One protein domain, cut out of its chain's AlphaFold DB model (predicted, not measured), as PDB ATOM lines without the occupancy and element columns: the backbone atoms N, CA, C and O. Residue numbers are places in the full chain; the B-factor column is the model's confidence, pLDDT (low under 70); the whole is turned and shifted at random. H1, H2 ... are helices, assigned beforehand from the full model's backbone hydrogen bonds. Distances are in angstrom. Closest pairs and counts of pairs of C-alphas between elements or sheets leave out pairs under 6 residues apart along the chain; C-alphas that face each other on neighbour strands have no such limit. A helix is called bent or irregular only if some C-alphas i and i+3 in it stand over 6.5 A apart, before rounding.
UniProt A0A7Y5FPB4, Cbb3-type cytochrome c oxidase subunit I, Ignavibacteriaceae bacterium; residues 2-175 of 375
ATOM      1  N   THR A   2      32.547   2.876  42.725       96.31
ATOM      2  CA  THR A   2      31.515   3.932  42.609       96.31
ATOM      3  C   THR A   2      30.677   4.144  43.877       96.31
ATOM      4  O   THR A   2      30.567   5.274  44.339       96.31
ATOM      5  N   GLY A   3      30.151   3.074  44.491       96.75
ATOM      6  CA  GLY A   3      29.380   3.191  45.739       96.75
ATOM      7  C   GLY A   3      30.187   3.795  46.895       96.75
ATOM      8  O   GLY A   3      29.723   4.710  47.567       96.75
ATOM      9  N   LEU A   4      31.439   3.366  47.079       97.81
ATOM     10  CA  LEU A   4      32.318   3.932  48.105       97.81
ATOM     11  C   LEU A   4      32.574   5.428  47.867       97.81
ATOM     12  O   LEU A   4      32.506   6.215  48.808       97.81
ATOM     13  N   ASN A   5      32.808   5.826  46.612       98.44
ATOM     14  CA  ASN A   5      33.017   7.226  46.250       98.44
ATOM     15  C   ASN A   5      31.822   8.106  46.647       98.44
ATOM     16  O   ASN A   5      32.003   9.144  47.283       98.44
ATOM     17  N   PHE A   6      30.597   7.676  46.334       98.25
ATOM     18  CA  PHE A   6      29.390   8.414  46.713       98.25
ATOM     19  C   PHE A   6      29.171   8.450  48.228       98.25
ATOM     20  O   PHE A   6      28.844   9.513  48.752       98.25
ATOM     21  N   ILE A   7      29.408   7.348  48.951       98.44
ATOM     22  CA  ILE A   7      29.316   7.337  50.424       98.44
ATOM     23  C   ILE A   7      30.276   8.371  51.016       98.44
ATOM     24  O   ILE A   7      29.851   9.239  51.778       98.44
ATOM     25  N   VAL A   8      31.554   8.327  50.636       98.50
ATOM     26  CA  VAL A   8      32.562   9.261  51.156       98.50
ATOM     27  C   VAL A   8      32.214  10.703  50.782       98.50
ATOM     28  O   VAL A   8      32.256  11.575  51.648       98.50
ATOM     29  N   THR A   9      31.793  10.947  49.540       98.50
ATOM     30  CA  THR A   9      31.360  12.272  49.066       98.50
ATOM     31  C   THR A   9      30.212  12.819  49.916       98.50
ATOM     32  O   THR A   9      30.297  13.935  50.422       98.50
ATOM     33  N   ILE A  10      29.167  12.024  50.156       98.12
ATOM     34  CA  ILE A  10      27.995  12.441  50.942       98.12
ATOM     35  C   ILE A  10      28.366  12.695  52.408       98.12
ATOM     36  O   ILE A  10      27.822  13.599  53.037       98.12
ATOM     37  N   HIS A  11      29.306  11.939  52.973       97.94
ATOM     38  CA  HIS A  11      29.733  12.146  54.358       97.94
ATOM     39  C   HIS A  11      30.689  13.332  54.526       97.94
ATOM     40  O   HIS A  11      30.606  14.026  55.541       97.94
ATOM     41  N   ARG A  12      31.586  13.566  53.560       97.75
ATOM     42  CA  ARG A  12      32.759  14.447  53.726       97.75
ATOM     43  C   ARG A  12      32.737  15.724  52.888       97.75
ATOM     44  O   ARG A  12      33.464  16.644  53.237       97.75
ATOM     45  N   LEU A  13      31.931  15.798  51.827       97.25
ATOM     46  CA  LEU A  13      31.935  16.909  50.858       97.25
ATOM     47  C   LEU A  13      30.598  17.665  50.783       97.25
ATOM     48  O   LEU A  13      30.313  18.338  49.795       97.25
ATOM     49  N   ARG A  14      29.756  17.576  51.820       96.62
ATOM     50  CA  ARG A  14      28.555  18.419  51.915       96.62
ATOM     51  C   ARG A  14      28.922  19.871  52.189       96.62
ATOM     52  O   ARG A  14      29.828  20.157  52.967       96.62
ATOM     53  N   ALA A  15      28.145  20.771  51.598       96.12
ATOM     54  CA  ALA A  15      28.173  22.192  51.904       96.12
ATOM     55  C   ALA A  15      27.901  22.454  53.397       96.12
ATOM     56  O   ALA A  15      27.133  21.732  54.045       96.12
ATOM     57  N   LYS A  16      28.503  23.512  53.948       96.38
ATOM     58  CA  LYS A  16      28.279  23.918  55.342       96.38
ATOM     59  C   LYS A  16      26.786  24.183  55.572       96.38
ATOM     60  O   LYS A  16      26.119  24.790  54.742       96.38
ATOM     61  N   GLY A  17      26.249  23.681  56.685       94.31
ATOM     62  CA  GLY A  17      24.822  23.787  57.021       94.31
ATOM     63  C   GLY A  17      23.908  22.727  56.381       94.31
ATOM     64  O   GLY A  17      22.787  22.530  56.863       94.31
ATOM     65  N   MET A  18      24.387  21.964  55.386       96.44
ATOM     66  CA  MET A  18      23.648  20.840  54.798       96.44
ATOM     67  C   MET A  18      23.772  19.588  55.681       96.44
ATOM     68  O   MET A  18      24.652  18.745  55.508       96.44
ATOM     69  N   THR A  19      22.865  19.456  56.648       95.75
ATOM     70  CA  THR A  19      22.714  18.221  57.434       95.75
ATOM     71  C   THR A  19      22.128  17.093  56.574       95.75
ATOM     72  O   THR A  19      21.613  17.333  55.482       95.75
ATOM     73  N   PHE A  20      22.143  15.846  57.063       94.94
ATOM     74  CA  PHE A  20      21.527  14.705  56.359       94.94
ATOM     75  C   PHE A  20      20.064  14.965  55.963       94.94
ATOM     76  O   PHE A  20      19.649  14.614  54.864       94.94
ATOM     77  N   PHE A  21      19.293  15.633  56.823       94.62
ATOM     78  CA  PHE A  21      17.879  15.933  56.576       94.62
ATOM     79  C   PHE A  21      17.641  17.258  55.837       94.62
ATOM     80  O   PHE A  21      16.510  17.729  55.784       94.62
ATOM     81  N   ARG A  22      18.698  17.852  55.273       94.44
ATOM     82  CA  ARG A  22      18.638  18.999  54.352       94.44
ATOM     83  C   ARG A  22      19.184  18.656  52.961       94.44
ATOM     84  O   ARG A  22      19.326  19.534  52.120       94.44
ATOM     85  N   MET A  23      19.515  17.389  52.707       96.44
ATOM     86  CA  MET A  23      19.971  16.942  51.388       96.44
ATOM     87  C   MET A  23      18.778  16.719  50.449       96.44
ATOM     88  O   MET A  23      17.755  16.210  50.911       96.44
ATOM     89  N   PRO A  24      18.894  16.984  49.141       97.19
ATOM     90  CA  PRO A  24      17.891  16.544  48.173       97.19
ATOM     91  C   PRO A  24      17.641  15.025  48.253       97.19
ATOM     92  O   PRO A  24      18.529  14.242  48.617       97.19
ATOM     93  N   LEU A  25      16.426  14.581  47.942       97.75
ATOM     94  CA  LEU A  25      16.008  13.179  48.040       97.75
ATOM     95  C   LEU A  25      16.694  12.287  47.003       97.75
ATOM     96  O   LEU A  25      16.882  11.096  47.263       97.75
ATOM     97  N   PHE A  26      17.147  12.849  45.884       98.19
ATOM     98  CA  PHE A  26      18.046  12.167  44.961       98.19
ATOM     99  C   PHE A  26      19.378  11.799  45.625       98.19
ATOM    100  O   PHE A  26      19.905  10.715  45.401       98.19
ATOM    101  N   ILE A  27      19.897  12.623  46.537       98.25
ATOM    102  CA  ILE A  27      21.127  12.288  47.272       98.25
ATOM    103  C   ILE A  27      20.882  11.149  48.270       98.25
ATOM    104  O   ILE A  27      21.723  10.261  48.405       98.25
ATOM    105  N   TRP A  28      19.714  11.104  48.918       98.38
ATOM    106  CA  TRP A  28      19.311   9.953  49.740       98.38
ATOM    107  C   TRP A  28      19.178   8.664  48.925       98.38
ATOM    108  O   TRP A  28      19.555   7.592  49.404       98.38
ATOM    109  N   SER A  29      18.664   8.758  47.698       98.31
ATOM    110  CA  SER A  29      18.529   7.602  46.816       98.31
ATOM    111  C   SER A  29      19.898   7.087  46.349       98.31
ATOM    112  O   SER A  29      20.153   5.879  46.401       98.31
ATOM    113  N   LEU A  30      20.828   7.985  46.008       98.44
ATOM    114  CA  LEU A  30      22.218   7.630  45.710       98.44
ATOM    115  C   LEU A  30      22.935   7.049  46.931       98.44
ATOM    116  O   LEU A  30      23.676   6.077  46.790       98.44
ATOM    117  N   TYR A  31      22.688   7.578  48.132       98.44
ATOM    118  CA  TYR A  31      23.248   7.040  49.372       98.44
ATOM    119  C   TYR A  31      22.805   5.590  49.617       98.44
ATOM    120  O   TYR A  31      23.644   4.719  49.846       98.44
ATOM    121  N   ALA A  32      21.503   5.311  49.497       98.25
ATOM    122  CA  ALA A  32      20.951   3.961  49.624       98.25
ATOM    123  C   ALA A  32      21.528   3.002  48.565       98.25
ATOM    124  O   ALA A  32      22.011   1.918  48.892       98.25
ATOM    125  N   THR A  33      21.563   3.445  47.307       98.25
ATOM    126  CA  THR A  33      22.133   2.695  46.175       98.25
ATOM    127  C   THR A  33      23.608   2.359  46.388       98.25
ATOM    128  O   THR A  33      24.071   1.260  46.079       98.25
ATOM    129  N   SER A  34      24.359   3.299  46.957       98.31
ATOM    130  CA  SER A  34      25.791   3.147  47.189       98.31
ATOM    131  C   SER A  34      26.115   2.070  48.219       98.31
ATOM    132  O   SER A  34      27.093   1.342  48.045       98.31
ATOM    133  N   TRP A  35      25.280   1.915  49.251       97.88
ATOM    134  CA  TRP A  35      25.416   0.819  50.211       97.88
ATOM    135  C   TRP A  35      25.152  -0.541  49.575       97.88
ATOM    136  O   TRP A  35      25.933  -1.466  49.798       97.88
ATOM    137  N   ILE A  36      24.135  -0.652  48.714       97.19
ATOM    138  CA  ILE A  36      23.893  -1.893  47.967       97.19
ATOM    139  C   ILE A  36      25.111  -2.232  47.099       97.19
ATOM    140  O   ILE A  36      25.569  -3.371  47.089       97.19
ATOM    141  N   HIS A  37      25.688  -1.243  46.411       96.56
ATOM    142  CA  HIS A  37      26.904  -1.458  45.630       96.56
ATOM    143  C   HIS A  37      28.050  -2.032  46.465       96.56
ATOM    144  O   HIS A  37      28.694  -2.989  46.040       96.56
ATOM    145  N   VAL A  38      28.320  -1.452  47.635       96.50
ATOM    146  CA  VAL A  38      29.431  -1.888  48.492       96.50
ATOM    147  C   VAL A  38      29.196  -3.291  49.052       96.50
ATOM    148  O   VAL A  38      30.142  -4.072  49.109       96.50
ATOM    149  N   LEU A  39      27.958  -3.624  49.424       95.00
ATOM    150  CA  LEU A  39      27.641  -4.882  50.105       95.00
ATOM    151  C   LEU A  39      27.360  -6.044  49.141       95.00
ATOM    152  O   LEU A  39      27.827  -7.154  49.377       95.00
ATOM    153  N   ALA A  40      26.631  -5.807  48.047       94.88
ATOM    154  CA  ALA A  40      26.162  -6.871  47.157       94.88
ATOM    155  C   ALA A  40      27.054  -7.079  45.923       94.88
ATOM    156  O   ALA A  40      27.244  -8.210  45.487       94.88
ATOM    157  N   THR A  41      27.632  -6.016  45.341       94.50
ATOM    158  CA  THR A  41      28.423  -6.141  44.092       94.50
ATOM    159  C   THR A  41      29.645  -7.067  44.213       94.50
ATOM    160  O   THR A  41      29.940  -7.760  43.239       94.50
ATOM    161  N   PRO A  42      30.356  -7.165  45.355       96.19
ATOM    162  CA  PRO A  42      31.447  -8.134  45.486       96.19
ATOM    163  C   PRO A  42      31.014  -9.586  45.237       96.19
ATOM    164  O   PRO A  42      31.805 -10.380  44.734       96.19
ATOM    165  N   ILE A  43      29.756  -9.920  45.532       96.44
ATOM    166  CA  ILE A  43      29.237 -11.288  45.476       96.44
ATOM    167  C   ILE A  43      29.230 -11.804  44.037       96.44
ATOM    168  O   ILE A  43      29.742 -12.888  43.801       96.44
ATOM    169  N   VAL A  44      28.780 -11.015  43.050       95.56
ATOM    170  CA  VAL A  44      28.831 -11.451  41.639       95.56
ATOM    171  C   VAL A  44      30.259 -11.605  41.121       95.56
ATOM    172  O   VAL A  44      30.526 -12.497  40.317       95.56
ATOM    173  N   GLY A  45      31.190 -10.778  41.611       96.12
ATOM    174  CA  GLY A  45      32.611 -10.919  41.301       96.12
ATOM    175  C   GLY A  45      33.166 -12.245  41.819       96.12
ATOM    176  O   GLY A  45      33.815 -12.971  41.070       96.12
ATOM    177  N   ILE A  46      32.842 -12.600  43.066       96.81
ATOM    178  CA  ILE A  46      33.206 -13.893  43.659       96.81
ATOM    179  C   ILE A  46      32.555 -15.040  42.878       96.81
ATOM    180  O   ILE A  46      33.257 -15.967  42.491       96.81
ATOM    181  N   THR A  47      31.260 -14.965  42.564       97.06
ATOM    182  CA  THR A  47      30.559 -15.996  41.779       97.06
ATOM    183  C   THR A  47      31.223 -16.229  40.422       97.06
ATOM    184  O   THR A  47      31.450 -17.374  40.037       97.06
ATOM    185  N   LEU A  48      31.589 -15.159  39.707       97.31
ATOM    186  CA  LEU A  48      32.298 -15.260  38.430       97.31
ATOM    187  C   LEU A  48      33.667 -15.933  38.587       97.31
ATOM    188  O   LEU A  48      34.031 -16.778  37.766       97.31
ATOM    189  N   LEU A  49      34.418 -15.576  39.633       97.38
ATOM    190  CA  LEU A  49      35.707 -16.200  39.929       97.38
ATOM    191  C   LEU A  49      35.549 -17.688  40.244       97.38
ATOM    192  O   LEU A  49      36.307 -18.482  39.696       97.38
ATOM    193  N   LEU A  50      34.550 -18.075  41.043       97.31
ATOM    194  CA  LEU A  50      34.269 -19.479  41.364       97.31
ATOM    195  C   LEU A  50      33.933 -20.285  40.103       97.31
ATOM    196  O   LEU A  50      34.536 -21.329  39.875       97.31
ATOM    197  N   VAL A  51      33.050 -19.771  39.239       97.19
ATOM    198  CA  VAL A  51      32.712 -20.431  37.963       97.19
ATOM    199  C   VAL A  51      33.938 -20.535  37.054       97.19
ATOM    200  O   VAL A  51      34.163 -21.564  36.421       97.19
ATOM    201  N   THR A  52      34.752 -19.482  36.975       97.69
ATOM    202  CA  THR A  52      35.972 -19.488  36.154       97.69
ATOM    203  C   THR A  52      36.979 -20.508  36.682       97.69
ATOM    204  O   THR A  52      37.523 -21.296  35.912       97.69
ATOM    205  N   PHE A  53      37.186 -20.534  37.998       97.06
ATOM    206  CA  PHE A  53      38.075 -21.465  38.683       97.06
ATOM    207  C   PHE A  53      37.638 -22.919  38.479       97.06
ATOM    208  O   PHE A  53      38.452 -23.740  38.067       97.06
ATOM    209  N   GLU A  54      36.351 -23.221  38.653       97.00
ATOM    210  CA  GLU A  54      35.769 -24.531  38.346       97.00
ATOM    211  C   GLU A  54      35.996 -24.933  36.885       97.00
ATOM    212  O   GLU A  54      36.487 -26.026  36.602       97.00
ATOM    213  N   ARG A  55      35.725 -24.038  35.928       95.81
ATOM    214  CA  ARG A  55      35.879 -24.368  34.502       95.81
ATOM    215  C   ARG A  55      37.329 -24.593  34.086       95.81
ATOM    216  O   ARG A  55      37.557 -25.432  33.206       95.81
ATOM    217  N   LEU A  56      38.268 -23.851  34.673       97.81
ATOM    218  CA  LEU A  56      39.694 -23.925  34.352       97.81
ATOM    219  C   LEU A  56      40.394 -25.079  35.073       97.81
ATOM    220  O   LEU A  56      41.137 -25.819  34.435       97.81
ATOM    221  N   LEU A  57      40.146 -25.250  36.372       97.06
ATOM    222  CA  LEU A  57      40.835 -26.242  37.203       97.06
ATOM    223  C   LEU A  57      40.047 -27.538  37.405       97.06
ATOM    224  O   LEU A  57      40.564 -28.458  38.029       97.06
ATOM    225  N   LYS A  58      38.823 -27.625  36.870       95.00
ATOM    226  CA  LYS A  58      37.959 -28.817  36.935       95.00
ATOM    227  C   LYS A  58      37.662 -29.272  38.368       95.00
ATOM    228  O   LYS A  58      37.582 -30.464  38.640       95.00
ATOM    229  N   VAL A  59      37.502 -28.314  39.280       95.06
ATOM    230  CA  VAL A  59      37.042 -28.571  40.653       95.06
ATOM    231  C   VAL A  59      35.514 -28.556  40.717       95.06
ATOM    232  O   VAL A  59      34.886 -27.804  39.986       95.06
ATOM    233  N   GLY A  60      34.913 -29.354  41.599       93.62
ATOM    234  CA  GLY A  60      33.457 -29.457  41.737       93.62
ATOM    235  C   GLY A  60      32.860 -28.518  42.773       93.62
ATOM    236  O   GLY A  60      32.555 -28.967  43.873       93.62
ATOM    237  N   ILE A  61      32.694 -27.233  42.458       96.44
ATOM    238  CA  ILE A  61      31.998 -26.294  43.358       96.44
ATOM    239  C   ILE A  61      30.486 -26.382  43.111       96.44
ATOM    240  O   ILE A  61      29.700 -26.478  44.055       96.44
ATOM    241  N   PHE A  62      30.087 -26.393  41.841       97.56
ATOM    242  CA  PHE A  62      28.700 -26.455  41.386       97.56
ATOM    243  C   PHE A  62      28.361 -27.765  40.657       97.56
ATOM    244  O   PHE A  62      27.183 -28.043  40.451       97.56
ATOM    245  N   ASP A  63      29.362 -28.562  40.266       96.69
ATOM    246  CA  ASP A  63      29.186 -29.840  39.560       96.69
ATOM    247  C   ASP A  63      28.790 -30.987  40.518       96.69
ATOM    248  O   ASP A  63      29.625 -31.422  41.322       96.69
ATOM    249  N   PRO A  64      27.566 -31.552  40.407       96.44
ATOM    250  CA  PRO A  64      27.122 -32.666  41.246       96.44
ATOM    251  C   PRO A  64      27.974 -33.929  41.118       96.44
ATOM    252  O   PRO A  64      28.080 -34.691  42.077       96.44
ATOM    253  N   SER A  65      28.587 -34.170  39.953       96.81
ATOM    254  CA  SER A  65      29.417 -35.362  39.725       96.81
ATOM    255  C   SER A  65      30.690 -35.367  40.575       96.81
ATOM    256  O   SER A  65      31.270 -36.422  40.828       96.81
ATOM    257  N   LEU A  66      31.084 -34.188  41.058       96.06
ATOM    258  CA  LEU A  66      32.233 -33.954  41.924       96.06
ATOM    259  C   LEU A  66      31.814 -33.541  43.351       96.06
ATOM    260  O   LEU A  66      32.662 -33.131  44.140       96.06
ATOM    261  N   GLY A  67      30.522 -33.655  43.688       95.44
ATOM    262  CA  GLY A  67      29.969 -33.325  45.008       95.44
ATOM    263  C   GLY A  67      29.561 -31.858  45.209       95.44
ATOM    264  O   GLY A  67      29.235 -31.479  46.333       95.44
ATOM    265  N   GLY A  68      29.576 -31.041  44.152       96.69
ATOM    266  CA  GLY A  68      29.116 -29.651  44.166       96.69
ATOM    267  C   GLY A  68      27.591 -29.507  44.096       96.69
ATOM    268  O   GLY A  68      26.869 -30.463  43.813       96.69
ATOM    269  N   ASP A  69      27.097 -28.289  44.329       96.31
ATOM    270  CA  ASP A  69      25.661 -27.973  44.293       96.31
ATOM    271  C   ASP A  69      25.337 -26.912  43.217       96.31
ATOM    272  O   ASP A  69      25.737 -25.752  43.349       96.31
ATOM    273  N   PRO A  70      24.565 -27.239  42.166       96.00
ATOM    274  CA  PRO A  70      24.182 -26.276  41.139       96.00
ATOM    275  C   PRO A  70      23.178 -25.226  41.648       96.00
ATOM    276  O   PRO A  70      23.083 -24.136  41.073       96.00
ATOM    277  N   VAL A  71      22.436 -25.499  42.729       97.19
ATOM    278  CA  VAL A  71      21.524 -24.529  43.361       97.19
ATOM    279  C   VAL A  71      22.306 -23.477  44.152       97.19
ATOM    280  O   VAL A  71      21.890 -22.314  44.200       97.19
ATOM    281  N   LEU A  72      23.492 -23.814  44.671       96.81
ATOM    282  CA  LEU A  72      24.399 -22.844  45.296       96.81
ATOM    283  C   LEU A  72      24.760 -21.703  44.337       96.81
ATOM    284  O   LEU A  72      24.754 -20.538  44.745       96.81
ATOM    285  N   TYR A  73      25.010 -22.002  43.055       97.12
ATOM    286  CA  TYR A  73      25.227 -20.963  42.044       97.12
ATOM    287  C   TYR A  73      24.036 -20.001  41.975       97.12
ATOM    288  O   TYR A  73      24.225 -18.783  41.957       97.12
ATOM    289  N   GLN A  74      22.809 -20.532  41.977       97.50
ATOM    290  CA  GLN A  74      21.605 -19.707  41.928       97.50
ATOM    291  C   GLN A  74      21.485 -18.813  43.161       97.50
ATOM    292  O   GLN A  74      21.188 -17.628  43.013       97.50
ATOM    293  N   HIS A  75      21.775 -19.330  44.357       97.25
ATOM    294  CA  HIS A  75      21.813 -18.506  45.562       97.25
ATOM    295  C   HIS A  75      22.825 -17.368  45.423       97.25
ATOM    296  O   HIS A  75      22.440 -16.212  45.556       97.25
ATOM    297  N   LEU A  76      24.086 -17.659  45.093       97.44
ATOM    298  CA  LEU A  76      25.123 -16.629  44.957       97.44
ATOM    299  C   LEU A  76      24.781 -15.592  43.880       97.44
ATOM    300  O   LEU A  76      24.973 -14.391  44.080       97.44
ATOM    301  N   PHE A  77      24.247 -16.045  42.746       97.94
ATOM    302  CA  PHE A  77      23.800 -15.167  41.675       97.94
ATOM    303  C   PHE A  77      22.668 -14.251  42.146       97.94
ATOM    304  O   PHE A  77      22.756 -13.037  41.968       97.94
ATOM    305  N   TRP A  78      21.624 -14.795  42.773       98.31
ATOM    306  CA  TRP A  78      20.459 -14.012  43.180       98.31
ATOM    307  C   TRP A  78      20.716 -13.128  44.397       98.31
ATOM    308  O   TRP A  78      20.159 -12.029  44.444       98.31
ATOM    309  N   ILE A  79      21.596 -13.538  45.320       97.31
ATOM    310  CA  ILE A  79      22.052 -12.700  46.439       97.31
ATOM    311  C   ILE A  79      22.595 -11.364  45.915       97.31
ATOM    312  O   ILE A  79      22.413 -10.352  46.576       97.31
ATOM    313  N   TYR A  80      23.207 -11.324  44.726       97.00
ATOM    314  CA  TYR A  80      23.544 -10.064  44.058       97.00
ATOM    315  C   TYR A  80      22.426  -9.535  43.151       97.00
ATOM    316  O   TYR A  80      22.063  -8.360  43.224       97.00
ATOM    317  N   SER A  81      21.913 -10.372  42.250       97.31
ATOM    318  CA  SER A  81      21.081  -9.926  41.130       97.31
ATOM    319  C   SER A  81      19.736  -9.365  41.577       97.31
ATOM    320  O   SER A  81      19.194  -8.492  40.901       97.31
ATOM    321  N   HIS A  82      19.214  -9.800  42.727       97.50
ATOM    322  CA  HIS A  82      18.034  -9.171  43.302       97.50
ATOM    323  C   HIS A  82      18.352  -7.758  43.847       97.50
ATOM    324  O   HIS A  82      17.753  -6.798  43.368       97.50
ATOM    325  N   PRO A  83      19.351  -7.542  44.727       97.38
ATOM    326  CA  PRO A  83      19.805  -6.185  45.060       97.38
ATOM    327  C   PRO A  83      20.138  -5.296  43.858       97.38
ATOM    328  O   PRO A  83      19.911  -4.084  43.902       97.38
ATOM    329  N   ALA A  84      20.649  -5.873  42.768       96.56
ATOM    330  CA  ALA A  84      20.985  -5.129  41.560       96.56
ATOM    331  C   ALA A  84      19.772  -4.426  40.928       96.56
ATOM    332  O   ALA A  84      19.928  -3.328  40.390       96.56
ATOM    333  N   VAL A  85      18.554  -4.973  41.046       96.88
ATOM    334  CA  VAL A  85      17.354  -4.260  40.569       96.88
ATOM    335  C   VAL A  85      17.071  -3.006  41.402       96.88
ATOM    336  O   VAL A  85      16.584  -2.006  40.872       96.88
ATOM    337  N   TYR A  86      17.462  -3.000  42.681       97.19
ATOM    338  CA  TYR A  86      17.339  -1.829  43.548       97.19
ATOM    339  C   TYR A  86      18.406  -0.774  43.289       97.19
ATOM    340  O   TYR A  86      18.101   0.416  43.365       97.19
ATOM    341  N   ILE A  87      19.613  -1.195  42.898       96.94
ATOM    342  CA  ILE A  87      20.644  -0.279  42.385       96.94
ATOM    343  C   ILE A  87      20.100   0.533  41.203       96.94
ATOM    344  O   ILE A  87      20.411   1.712  41.064       96.94
ATOM    345  N   MET A  88      19.280  -0.090  40.360       95.38
ATOM    346  CA  MET A  88      18.718   0.542  39.172       95.38
ATOM    347  C   MET A  88      17.502   1.429  39.490       95.38
ATOM    348  O   MET A  88      17.452   2.576  39.046       95.38
ATOM    349  N   ILE A  89      16.534   0.945  40.279       97.94
ATOM    350  CA  ILE A  89      15.266   1.668  40.489       97.94
ATOM    351  C   ILE A  89      15.357   2.801  41.520       97.94
ATOM    352  O   ILE A  89      14.695   3.826  41.355       97.94
ATOM    353  N   ILE A  90      16.165   2.666  42.581       98.31
ATOM    354  CA  ILE A  90      16.225   3.669  43.659       98.31
ATOM    355  C   ILE A  90      16.698   5.039  43.131       98.31
ATOM    356  O   ILE A  90      16.049   6.040  43.453       98.31
ATOM    357  N   PRO A  91      17.752   5.145  42.294       98.44
ATOM    358  CA  PRO A  91      18.140   6.416  41.694       98.44
ATOM    359  C   PRO A  91      17.010   7.045  40.883       98.44
ATOM    360  O   PRO A  91      16.722   8.224  41.080       98.44
ATOM    361  N   ALA A  92      16.312   6.253  40.059       98.44
ATOM    362  CA  ALA A  92      15.159   6.719  39.291       98.44
ATOM    363  C   ALA A  92      14.060   7.282  40.207       98.44
ATOM    364  O   ALA A  92      13.580   8.385  39.969       98.44
ATOM    365  N   MET A  93      13.732   6.608  41.315       98.56
ATOM    366  CA  MET A  93      12.802   7.133  42.329       98.56
ATOM    367  C   MET A  93      13.281   8.451  42.961       98.56
ATOM    368  O   MET A  93      12.474   9.319  43.304       98.56
ATOM    369  N   GLY A  94      14.593   8.612  43.132       98.44
ATOM    370  CA  GLY A  94      15.189   9.880  43.550       98.44
ATOM    371  C   GLY A  94      14.918  10.990  42.538       98.44
ATOM    372  O   GLY A  94      14.454  12.050  42.934       98.44
ATOM    373  N   VAL A  95      15.092  10.714  41.241       98.69
ATOM    374  CA  VAL A  95      14.760  11.665  40.165       98.69
ATOM    375  C   VAL A  95      13.289  12.073  40.215       98.69
ATOM    376  O   VAL A  95      12.982  13.260  40.142       98.69
ATOM    377  N   ILE A  96      12.374  11.116  40.398       98.62
ATOM    378  CA  ILE A  96      10.940  11.418  40.546       98.62
ATOM    379  C   ILE A  96      10.698  12.373  41.722       98.62
ATOM    380  O   ILE A  96       9.892  13.297  41.618       98.62
ATOM    381  N   SER A  97      11.443  12.187  42.813       98.19
ATOM    382  CA  SER A  97      11.353  13.033  44.006       98.19
ATOM    383  C   SER A  97      11.886  14.455  43.788       98.19
ATOM    384  O   SER A  97      11.456  15.348  44.505       98.19
ATOM    385  N   GLU A  98      12.763  14.683  42.805       97.81
ATOM    386  CA  GLU A  98      13.197  16.035  42.405       97.81
ATOM    387  C   GLU A  98      12.199  16.687  41.440       97.81
ATOM    388  O   GLU A  98      11.854  17.856  41.579       97.81
ATOM    389  N   ILE A  99      11.699  15.926  40.461       98.25
ATOM    390  CA  ILE A  99      10.838  16.456  39.396       98.25
ATOM    391  C   ILE A  99       9.470  16.868  39.944       98.25
ATOM    392  O   ILE A  99       8.982  17.955  39.640       98.25
ATOM    393  N   ILE A 100       8.830  16.018  40.748       97.81
ATOM    394  CA  ILE A 100       7.463  16.268  41.217       97.81
ATOM    395  C   ILE A 100       7.298  17.616  41.928       97.81
ATOM    396  O   ILE A 100       6.425  18.370  41.499       97.81
ATOM    397  N   PRO A 101       8.091  17.972  42.955       95.81
ATOM    398  CA  PRO A 101       7.904  19.244  43.648       95.81
ATOM    399  C   PRO A 101       8.098  20.456  42.723       95.81
ATOM    400  O   PRO A 101       7.361  21.432  42.839       95.81
ATOM    401  N   VAL A 102       9.009  20.371  41.746       95.81
ATOM    402  CA  VAL A 102       9.300  21.460  40.791       95.81
ATOM    403  C   VAL A 102       8.118  21.725  39.868       95.81
ATOM    404  O   VAL A 102       7.724  22.871  39.660       95.81
ATOM    405  N   PHE A 103       7.533  20.669  39.300       96.75
ATOM    406  CA  PHE A 103       6.414  20.814  38.367       96.75
ATOM    407  C   PHE A 103       5.046  20.848  39.056       96.75
ATOM    408  O   PHE A 103       4.066  21.170  38.393       96.75
ATOM    409  N   ALA A 104       4.981  20.558  40.358       95.38
ATOM    410  CA  ALA A 104       3.819  20.821  41.204       95.38
ATOM    411  C   ALA A 104       3.872  22.184  41.909       95.38
ATOM    412  O   ALA A 104       2.880  22.572  42.527       95.38
ATOM    413  N   GLN A 105       5.019  22.877  41.840       90.69
ATOM    414  CA  GLN A 105       5.302  24.127  42.558       90.69
ATOM    415  C   GLN A 105       5.006  24.003  44.058       90.69
ATOM    416  O   GLN A 105       4.473  24.909  44.696       90.69
ATOM    417  N   ARG A 106       5.312  22.832  44.626       90.19
ATOM    418  CA  ARG A 106       4.920  22.464  45.986       90.19
ATOM    419  C   ARG A 106       6.061  21.776  46.715       90.19
ATOM    420  O   ARG A 106       6.764  20.947  46.144       90.19
ATOM    421  N   THR A 107       6.201  22.074  48.001       91.88
ATOM    422  CA  THR A 107       7.101  21.339  48.892       91.88
ATOM    423  C   THR A 107       6.732  19.859  48.901       91.88
ATOM    424  O   THR A 107       5.553  19.502  48.990       91.88
ATOM    425  N   ILE A 108       7.740  18.988  48.826       93.69
ATOM    426  CA  ILE A 108       7.509  17.547  48.800       93.69
ATOM    427  C   ILE A 108       6.852  17.057  50.094       93.69
ATOM    428  O   ILE A 108       7.306  17.346  51.205       93.69
ATOM    429  N   PHE A 109       5.773  16.297  49.948       95.25
ATOM    430  CA  PHE A 109       5.067  15.712  51.077       95.25
ATOM    431  C   PHE A 109       5.894  14.568  51.680       95.25
ATOM    432  O   PHE A 109       6.446  13.735  50.962       95.25
ATOM    433  N   GLY A 110       6.016  14.560  53.010       94.94
ATOM    434  CA  GLY A 110       6.677  13.494  53.766       94.94
ATOM    435  C   GLY A 110       8.139  13.226  53.396       94.94
ATOM    436  O   GLY A 110       8.553  12.068  53.341       94.94
ATOM    437  N   TYR A 111       8.948  14.279  53.223       96.31
ATOM    438  CA  TYR A 111      10.394  14.197  52.951       96.31
ATOM    439  C   TYR A 111      11.113  13.090  53.748       96.31
ATOM    440  O   TYR A 111      11.797  12.246  53.171       96.31
ATOM    441  N   ARG A 112      10.921  13.035  55.077       96.19
ATOM    442  CA  ARG A 112      11.570  12.026  55.936       96.19
ATOM    443  C   ARG A 112      11.135  10.602  55.584       96.19
ATOM    444  O   ARG A 112      11.978   9.712  55.534       96.19
ATOM    445  N   PHE A 113       9.852  10.388  55.295       96.81
ATOM    446  CA  PHE A 113       9.338   9.085  54.875       96.81
ATOM    447  C   PHE A 113       9.922   8.660  53.520       96.81
ATOM    448  O   PHE A 113      10.301   7.499  53.349       96.81
ATOM    449  N   ILE A 114      10.090   9.588  52.573       97.00
ATOM    450  CA  ILE A 114      10.744   9.298  51.285       97.00
ATOM    451  C   ILE A 114      12.242   9.001  51.473       97.00
ATOM    452  O   ILE A 114      12.773   8.087  50.835       97.00
ATOM    453  N   ALA A 115      12.932   9.728  52.351       97.44
ATOM    454  CA  ALA A 115      14.339   9.480  52.654       97.44
ATOM    455  C   ALA A 115      14.534   8.082  53.269       97.44
ATOM    456  O   ALA A 115      15.257   7.255  52.705       97.44
ATOM    457  N   PHE A 116      13.820   7.779  54.360       97.62
ATOM    458  CA  PHE A 116      13.922   6.490  55.051       97.62
ATOM    459  C   PHE A 116      13.436   5.315  54.209       97.62
ATOM    460  O   PHE A 116      14.046   4.250  54.266       97.62
ATOM    461  N   SER A 117      12.406   5.492  53.377       97.31
ATOM    462  CA  SER A 117      11.989   4.432  52.450       97.31
ATOM    463  C   SER A 117      13.090   4.062  51.457       97.31
ATOM    464  O   SER A 117      13.199   2.892  51.124       97.31
ATOM    465  N   SER A 118      13.962   4.988  51.033       97.38
ATOM    466  CA  SER A 118      15.115   4.635  50.180       97.38
ATOM    467  C   SER A 118      16.040   3.630  50.875       97.38
ATOM    468  O   SER A 118      16.450   2.643  50.271       97.38
ATOM    469  N   ILE A 119      16.319   3.855  52.162       97.50
ATOM    470  CA  ILE A 119      17.133   2.953  52.987       97.50
ATOM    471  C   ILE A 119      16.388   1.644  53.263       97.50
ATOM    472  O   ILE A 119      16.983   0.575  53.171       97.50
ATOM    473  N   GLY A 120      15.084   1.714  53.541       97.38
ATOM    474  CA  GLY A 120      14.236   0.542  53.752       97.38
ATOM    475  C   GLY A 120      14.187  -0.381  52.534       97.38
ATOM    476  O   GLY A 120      14.327  -1.590  52.694       97.38
ATOM    477  N   ILE A 121      14.062   0.178  51.322       97.31
ATOM    478  CA  ILE A 121      14.128  -0.591  50.067       97.31
ATOM    479  C   ILE A 121      15.506  -1.239  49.923       97.31
ATOM    480  O   ILE A 121      15.581  -2.425  49.632       97.31
ATOM    481  N   ALA A 122      16.590  -0.495  50.159       96.31
ATOM    482  CA  ALA A 122      17.938  -1.046  50.046       96.31
ATOM    483  C   ALA A 122      18.201  -2.196  51.032       96.31
ATOM    484  O   ALA A 122      18.789  -3.209  50.652       96.31
ATOM    485  N   LEU A 123      17.739  -2.061  52.278       95.50
ATOM    486  CA  LEU A 123      17.893  -3.082  53.309       95.50
ATOM    487  C   LEU A 123      17.027  -4.311  53.021       95.50
ATOM    488  O   LEU A 123      17.564  -5.398  52.836       95.50
ATOM    489  N   LEU A 124      15.701  -4.146  52.963       95.62
ATOM    490  CA  LEU A 124      14.772  -5.268  52.779       95.62
ATOM    491  C   LEU A 124      14.969  -5.930  51.418       95.62
ATOM    492  O   LEU A 124      14.967  -7.152  51.316       95.62
ATOM    493  N   GLY A 125      15.224  -5.126  50.387       94.00
ATOM    494  CA  GLY A 125      15.548  -5.604  49.054       94.00
ATOM    495  C   GLY A 125      16.811  -6.461  49.002       94.00
ATOM    496  O   GLY A 125      16.951  -7.295  48.116       94.00
ATOM    497  N   SER A 126      17.709  -6.333  49.979       94.31
ATOM    498  CA  SER A 126      18.888  -7.197  50.071       94.31
ATOM    499  C   SER A 126      18.631  -8.551  50.734       94.31
ATOM    500  O   SER A 126      19.506  -9.412  50.720       94.31
ATOM    501  N   LEU A 127      17.432  -8.772  51.278       95.75
ATOM    502  CA  LEU A 127      17.085  -9.958  52.067       95.75
ATOM    503  C   LEU A 127      16.092 -10.897  51.364       95.75
ATOM    504  O   LEU A 127      15.625 -11.851  51.976       95.75
ATOM    505  N   VAL A 128      15.738 -10.642  50.100       97.12
ATOM    506  CA  VAL A 128      14.605 -11.314  49.425       97.12
ATOM    507  C   VAL A 128      14.990 -12.169  48.218       97.12
ATOM    508  O   VAL A 128      14.117 -12.663  47.513       97.12
ATOM    509  N   TRP A 129      16.284 -12.374  47.963       97.75
ATOM    510  CA  TRP A 129      16.768 -12.962  46.709       97.75
ATOM    511  C   TRP A 129      16.130 -14.305  46.338       97.75
ATOM    512  O   TRP A 129      15.914 -14.578  45.158       97.75
ATOM    513  N   ALA A 130      15.822 -15.144  47.330       96.88
ATOM    514  CA  ALA A 130      15.393 -16.510  47.072       96.88
ATOM    515  C   ALA A 130      13.959 -16.610  46.530       96.88
ATOM    516  O   ALA A 130      13.552 -17.695  46.120       96.88
ATOM    517  N   HIS A 131      13.202 -15.509  46.422       97.38
ATOM    518  CA  HIS A 131      11.941 -15.552  45.672       97.38
ATOM    519  C   HIS A 131      12.126 -15.858  44.181       97.38
ATOM    520  O   HIS A 131      11.188 -16.278  43.512       97.38
ATOM    521  N   HIS A 132      13.345 -15.700  43.654       97.94
ATOM    522  CA  HIS A 132      13.690 -16.121  42.293       97.94
ATOM    523  C   HIS A 132      13.881 -17.636  42.181       97.94
ATOM    524  O   HIS A 132      14.155 -18.143  41.101       97.94
ATOM    525  N   MET A 133      13.770 -18.353  43.299       97.38
ATOM    526  CA  MET A 133      14.139 -19.756  43.437       97.38
ATOM    527  C   MET A 133      12.983 -20.601  43.992       97.38
ATOM    528  O   MET A 133      13.194 -21.732  44.414       97.38
ATOM    529  N   PHE A 134      11.745 -20.093  44.024       97.12
ATOM    530  CA  PHE A 134      10.616 -20.823  44.623       97.12
ATOM    531  C   PHE A 134      10.311 -22.180  43.965       97.12
ATOM    532  O   PHE A 134       9.674 -23.025  44.584       97.12
ATOM    533  N   THR A 135      10.807 -22.424  42.755       96.50
ATOM    534  CA  THR A 135      10.621 -23.673  42.002       96.50
ATOM    535  C   THR A 135      11.827 -24.619  42.052       96.50
ATOM    536  O   THR A 135      11.784 -25.673  41.425       96.50
ATOM    537  N   VAL A 136      12.890 -24.303  42.808       95.94
ATOM    538  CA  VAL A 136      14.128 -25.121  42.841       95.94
ATOM    539  C   VAL A 136      14.151 -26.188  43.942       95.94
ATOM    540  O   VAL A 136      15.162 -26.855  44.128       95.94
ATOM    541  N   GLY A 137      13.053 -26.349  44.688       93.00
ATOM    542  CA  GLY A 137      12.941 -27.363  45.745       93.00
ATOM    543  C   GLY A 137      13.482 -26.937  47.116       93.00
ATOM    544  O   GLY A 137      13.876 -27.787  47.911       93.00
ATOM    545  N   MET A 138      13.503 -25.632  47.422       94.50
ATOM    546  CA  MET A 138      13.849 -25.143  48.765       94.50
ATOM    547  C   MET A 138      12.862 -25.643  49.832       94.50
ATOM    548  O   MET A 138      11.702 -25.932  49.547       94.50
ATOM    549  N   SER A 139      13.299 -25.678  51.098       96.38
ATOM    550  CA  SER A 139      12.414 -26.041  52.214       96.38
ATOM    551  C   SER A 139      11.182 -25.126  52.301       96.38
ATOM    552  O   SER A 139      11.267 -23.917  52.063       96.38
ATOM    553  N   GLY A 140      10.038 -25.688  52.710       95.25
ATOM    554  CA  GLY A 140       8.788 -24.931  52.858       95.25
ATOM    555  C   GLY A 140       8.912 -23.731  53.799       95.25
ATOM    556  O   GLY A 140       8.408 -22.652  53.499       95.25
ATOM    557  N   VAL A 141       9.660 -23.885  54.897       97.00
ATOM    558  CA  VAL A 141       9.934 -22.797  55.849       97.00
ATOM    559  C   VAL A 141      10.700 -21.657  55.177       97.00
ATOM    560  O   VAL A 141      10.300 -20.501  55.307       97.00
ATOM    561  N   ALA A 142      11.757 -21.963  54.416       95.81
ATOM    562  CA  ALA A 142      12.517 -20.941  53.700       95.81
ATOM    563  C   ALA A 142      11.628 -20.194  52.694       95.81
ATOM    564  O   ALA A 142      11.621 -18.963  52.681       95.81
ATOM    565  N   MET A 143      10.823 -20.915  51.906       96.25
ATOM    566  CA  MET A 143       9.905 -20.297  50.944       96.25
ATOM    567  C   MET A 143       8.927 -19.321  51.614       96.25
ATOM    568  O   MET A 143       8.756 -18.202  51.130       96.25
ATOM    569  N   ILE A 144       8.337 -19.699  52.755       96.81
ATOM    570  CA  ILE A 144       7.418 -18.835  53.518       96.81
ATOM    571  C   ILE A 144       8.130 -17.569  54.009       96.81
ATOM    572  O   ILE A 144       7.599 -16.468  53.852       96.81
ATOM    573  N   VAL A 145       9.343 -17.702  54.555       97.31
ATOM    574  CA  VAL A 145      10.132 -16.555  55.035       97.31
ATOM    575  C   VAL A 145      10.455 -15.590  53.892       97.31
ATOM    576  O   VAL A 145      10.209 -14.390  54.013       97.31
ATOM    577  N   PHE A 146      10.953 -16.092  52.760       97.44
ATOM    578  CA  PHE A 146      11.285 -15.245  51.610       97.44
ATOM    579  C   PHE A 146      10.048 -14.618  50.959       97.44
ATOM    580  O   PHE A 146      10.118 -13.475  50.500       97.44
ATOM    581  N   SER A 147       8.905 -15.308  50.965       97.44
ATOM    582  CA  SER A 147       7.625 -14.736  50.538       97.44
ATOM    583  C   SER A 147       7.223 -13.560  51.432       97.44
ATOM    584  O   SER A 147       7.018 -12.456  50.924       97.44
ATOM    585  N   LEU A 148       7.227 -13.738  52.759       97.12
ATOM    586  CA  LEU A 148       6.924 -12.670  53.718       97.12
ATOM    587  C   LEU A 148       7.839 -11.452  53.529       97.12
ATOM    588  O   LEU A 148       7.352 -10.327  53.411       97.12
ATOM    589  N   LEU A 149       9.157 -11.669  53.463       96.62
ATOM    590  CA  LEU A 149      10.120 -10.585  53.258       96.62
ATOM    591  C   LEU A 149       9.856  -9.844  51.936       96.62
ATOM    592  O   LEU A 149       9.929  -8.617  51.900       96.62
ATOM    593  N   THR A 150       9.476 -10.562  50.875       96.62
ATOM    594  CA  THR A 150       9.132  -9.969  49.572       96.62
ATOM    595  C   THR A 150       7.915  -9.049  49.674       96.62
ATOM    596  O   THR A 150       7.951  -7.931  49.156       96.62
ATOM    597  N   PHE A 151       6.866  -9.455  50.397       96.88
ATOM    598  CA  PHE A 151       5.721  -8.579  50.662       96.88
ATOM    599  C   PHE A 151       6.124  -7.326  51.446       96.88
ATOM    600  O   PHE A 151       5.670  -6.231  51.107       96.88
ATOM    601  N   LEU A 152       7.011  -7.440  52.439       96.56
ATOM    602  CA  LEU A 152       7.458  -6.286  53.228       96.56
ATOM    603  C   LEU A 152       8.189  -5.223  52.391       96.56
ATOM    604  O   LEU A 152       8.060  -4.033  52.686       96.56
ATOM    605  N   VAL A 153       8.890  -5.604  51.317       95.44
ATOM    606  CA  VAL A 153       9.564  -4.638  50.423       95.44
ATOM    607  C   VAL A 153       8.576  -3.696  49.715       95.44
ATOM    608  O   VAL A 153       8.917  -2.552  49.383       95.44
ATOM    609  N   SER A 154       7.328  -4.130  49.513       95.12
ATOM    610  CA  SER A 154       6.290  -3.293  48.902       95.12
ATOM    611  C   SER A 154       5.935  -2.068  49.748       95.12
ATOM    612  O   SER A 154       5.601  -1.026  49.186       95.12
ATOM    613  N   ILE A 155       6.079  -2.143  51.078       96.56
ATOM    614  CA  ILE A 155       5.654  -1.081  51.999       96.56
ATOM    615  C   ILE A 155       6.483   0.199  51.789       96.56
ATOM    616  O   ILE A 155       5.889   1.239  51.493       96.56
ATOM    617  N   PRO A 156       7.834   0.179  51.852       97.12
ATOM    618  CA  PRO A 156       8.637   1.358  51.527       97.12
ATOM    619  C   PRO A 156       8.370   1.936  50.131       97.12
ATOM    620  O   PRO A 156       8.372   3.155  49.954       97.12
ATOM    621  N   SER A 157       8.121   1.077  49.139       95.69
ATOM    622  CA  SER A 157       7.831   1.510  47.767       95.69
ATOM    623  C   SER A 157       6.480   2.228  47.682       95.69
ATOM    624  O   SER A 157       6.392   3.311  47.100       95.69
ATOM    625  N   ALA A 158       5.446   1.682  48.328       96.06
ATOM    626  CA  ALA A 158       4.126   2.294  48.417       96.06
ATOM    627  C   ALA A 158       4.181   3.649  49.133       96.06
ATOM    628  O   ALA A 158       3.604   4.620  48.646       96.06
ATOM    629  N   VAL A 159       4.943   3.753  50.232       97.44
ATOM    630  CA  VAL A 159       5.172   5.026  50.936       97.44
ATOM    631  C   VAL A 159       5.656   6.102  49.964       97.44
ATOM    632  O   VAL A 159       5.105   7.202  49.964       97.44
ATOM    633  N   LYS A 160       6.629   5.810  49.092       96.81
ATOM    634  CA  LYS A 160       7.094   6.786  48.093       96.81
ATOM    635  C   LYS A 160       5.991   7.188  47.116       96.81
ATOM    636  O   LYS A 160       5.757   8.383  46.947       96.81
ATOM    637  N   VAL A 161       5.289   6.212  46.534       97.50
ATOM    638  CA  VAL A 161       4.204   6.463  45.569       97.50
ATOM    639  C   VAL A 161       3.125   7.363  46.167       97.50
ATOM    640  O   VAL A 161       2.770   8.375  45.563       97.50
ATOM    641  N   PHE A 162       2.660   7.069  47.383       97.81
ATOM    642  CA  PHE A 162       1.647   7.893  48.043       97.81
ATOM    643  C   PHE A 162       2.145   9.303  48.366       97.81
ATOM    644  O   PHE A 162       1.399  10.261  48.177       97.81
ATOM    645  N   ASN A 163       3.398   9.464  48.800       98.12
ATOM    646  CA  ASN A 163       3.949  10.794  49.074       98.12
ATOM    647  C   ASN A 163       4.121  11.629  47.792       98.12
ATOM    648  O   ASN A 163       3.846  12.830  47.794       98.12
ATOM    649  N   TRP A 164       4.502  11.010  46.673       97.94
ATOM    650  CA  TRP A 164       4.549  11.676  45.370       97.94
ATOM    651  C   TRP A 164       3.168  12.147  44.911       97.94
ATOM    652  O   TRP A 164       3.005  13.316  44.560       97.94
ATOM    653  N   VAL A 165       2.156  11.279  44.988       97.25
ATOM    654  CA  VAL A 165       0.769  11.642  44.649       97.25
ATOM    655  C   VAL A 165       0.242  12.739  45.583       97.25
ATOM    656  O   VAL A 165      -0.361  13.706  45.120       97.25
ATOM    657  N   ALA A 166       0.535  12.661  46.883       97.06
ATOM    658  CA  ALA A 166       0.164  13.692  47.854       97.06
ATOM    659  C   ALA A 166       0.855  15.044  47.597       97.06
ATOM    660  O   ALA A 166       0.283  16.091  47.901       97.06
ATOM    661  N   THR A 167       2.059  15.034  47.018       96.19
ATOM    662  CA  THR A 167       2.766  16.257  46.603       96.19
ATOM    663  C   THR A 167       2.083  16.915  45.404       96.19
ATOM    664  O   THR A 167       1.983  18.138  45.358       96.19
ATOM    665  N   LEU A 168       1.560  16.124  44.460       96.31
ATOM    666  CA  LEU A 168       0.802  16.631  43.307       96.31
ATOM    667  C   LEU A 168      -0.564  17.211  43.713       96.31
ATOM    668  O   LEU A 168      -1.047  18.159  43.094       96.31
ATOM    669  N   TYR A 169      -1.202  16.658  44.749       95.19
ATOM    670  CA  TYR A 169      -2.490  17.147  45.246       95.19
ATOM    671  C   TYR A 169      -2.411  18.636  45.611       95.19
ATOM    672  O   TYR A 169      -1.477  19.051  46.289       95.19
ATOM    673  N   LYS A 170      -3.379  19.455  45.175       92.00
ATOM    674  CA  LYS A 170      -3.399  20.921  45.382       92.00
ATOM    675  C   LYS A 170      -2.141  21.673  44.893       92.00
ATOM    676  O   LYS A 170      -1.946  22.818  45.284       92.00
ATOM    677  N   GLY A 171      -1.292  21.052  44.071       90.50
ATOM    678  CA  GLY A 171      -0.181  21.732  43.406       90.50
ATOM    679  C   GLY A 171      -0.641  22.525  42.181       90.50
ATOM    680  O   GLY A 171      -1.696  22.251  41.605       90.50
ATOM    681  N   SER A 172       0.179  23.481  41.752       91.75
ATOM    682  CA  SER A 172       0.023  24.181  40.473       91.75
ATOM    683  C   SER A 172       0.805  23.411  39.407       91.75
ATOM    684  O   SER A 172       2.028  23.512  39.297       91.75
ATOM    685  N   ILE A 173       0.101  22.535  38.685       95.56
ATOM    686  CA  ILE A 173       0.722  21.505  37.846       95.56
ATOM    687  C   ILE A 173       1.134  22.066  36.480       95.56
ATOM    688  O   ILE A 173       0.289  22.371  35.637       95.56
ATOM    689  N   ARG A 174       2.442  22.096  36.210       95.81
ATOM    690  CA  ARG A 174       2.995  22.428  34.889       95.81
ATOM    691  C   ARG A 174       3.316  21.156  34.098       95.81
ATOM    692  O   ARG A 174       4.308  20.475  34.362       95.81
ATOM    693  N   VAL A 175       2.494  20.846  33.096       96.62
ATOM    694  CA  VAL A 175       2.611  19.616  32.288       96.62
ATOM    695  C   VAL A 175       3.682  19.755  31.198       96.62
ATOM    696  O   VAL A 175       3.401  20.021  30.023       96.62
TER     697      VAL A 175
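What this domain is: This is residues 2 to 175 of the 375 residues of the protein "Cbb3-type cytochrome c oxidase subunit I" of Ignavibacteriaceae bacterium (UniProt A0A7Y5FPB4). Long helix H3 runs through an elongated bundle with H2a, H4 and H6, up and down, each against the one before; H2b continues H2a toward one end, and H1 crosses H2a outside. The printed part has 174 residues, with six named helices, H1 to H6 in order, holding 128 of them, and no named strand; its class is all helix, and it is loose, with a radius of gyration of the C-alphas of 20.0 A and spans of 66 by 37 by 27 A.

Where its parts are: H3, residues 70 to 104, measures 51.3 A from C-alpha 70 at (24.182, -26.276, 41.139). H6, residues 140 to 168, measures 43.4 A, ending at (0.802, 16.631, 43.307). H2, residues 25 to 57, is one helix by hydrogen bonds but bent, C-alphas 39 and 42 being 6.8 A apart; its arms are H2a, 25 to 39, and H2b, 42 to 57. H1 is 2 to 12, H4 111 to 125, H5 129 to 133.

How they stand to each other: H3, the hub, touches H2a, closest C-alphas Phe 26 and Gly 94, 3.9 A. H5 touches H3, closest C-alphas Trp 78 and Trp 129, 5.2 A. O i to N i+4 pairs are within hydrogen-bond range throughout H1, H2a and H2b, in 22 of 31 in H3, 10 of 11 in H4, 21 of 25 in H6 and 0 of 1 in H5, where 2 of 2 O i to N i+3 pairs are.

The domain as a whole: The farthest C-alphas, Leu 66 and Ser 172, are 66.5 A apart. The printed part has no cut; links H1 to H2 and H2 to H3 are long. No printed residue is under 70 in pLDDT.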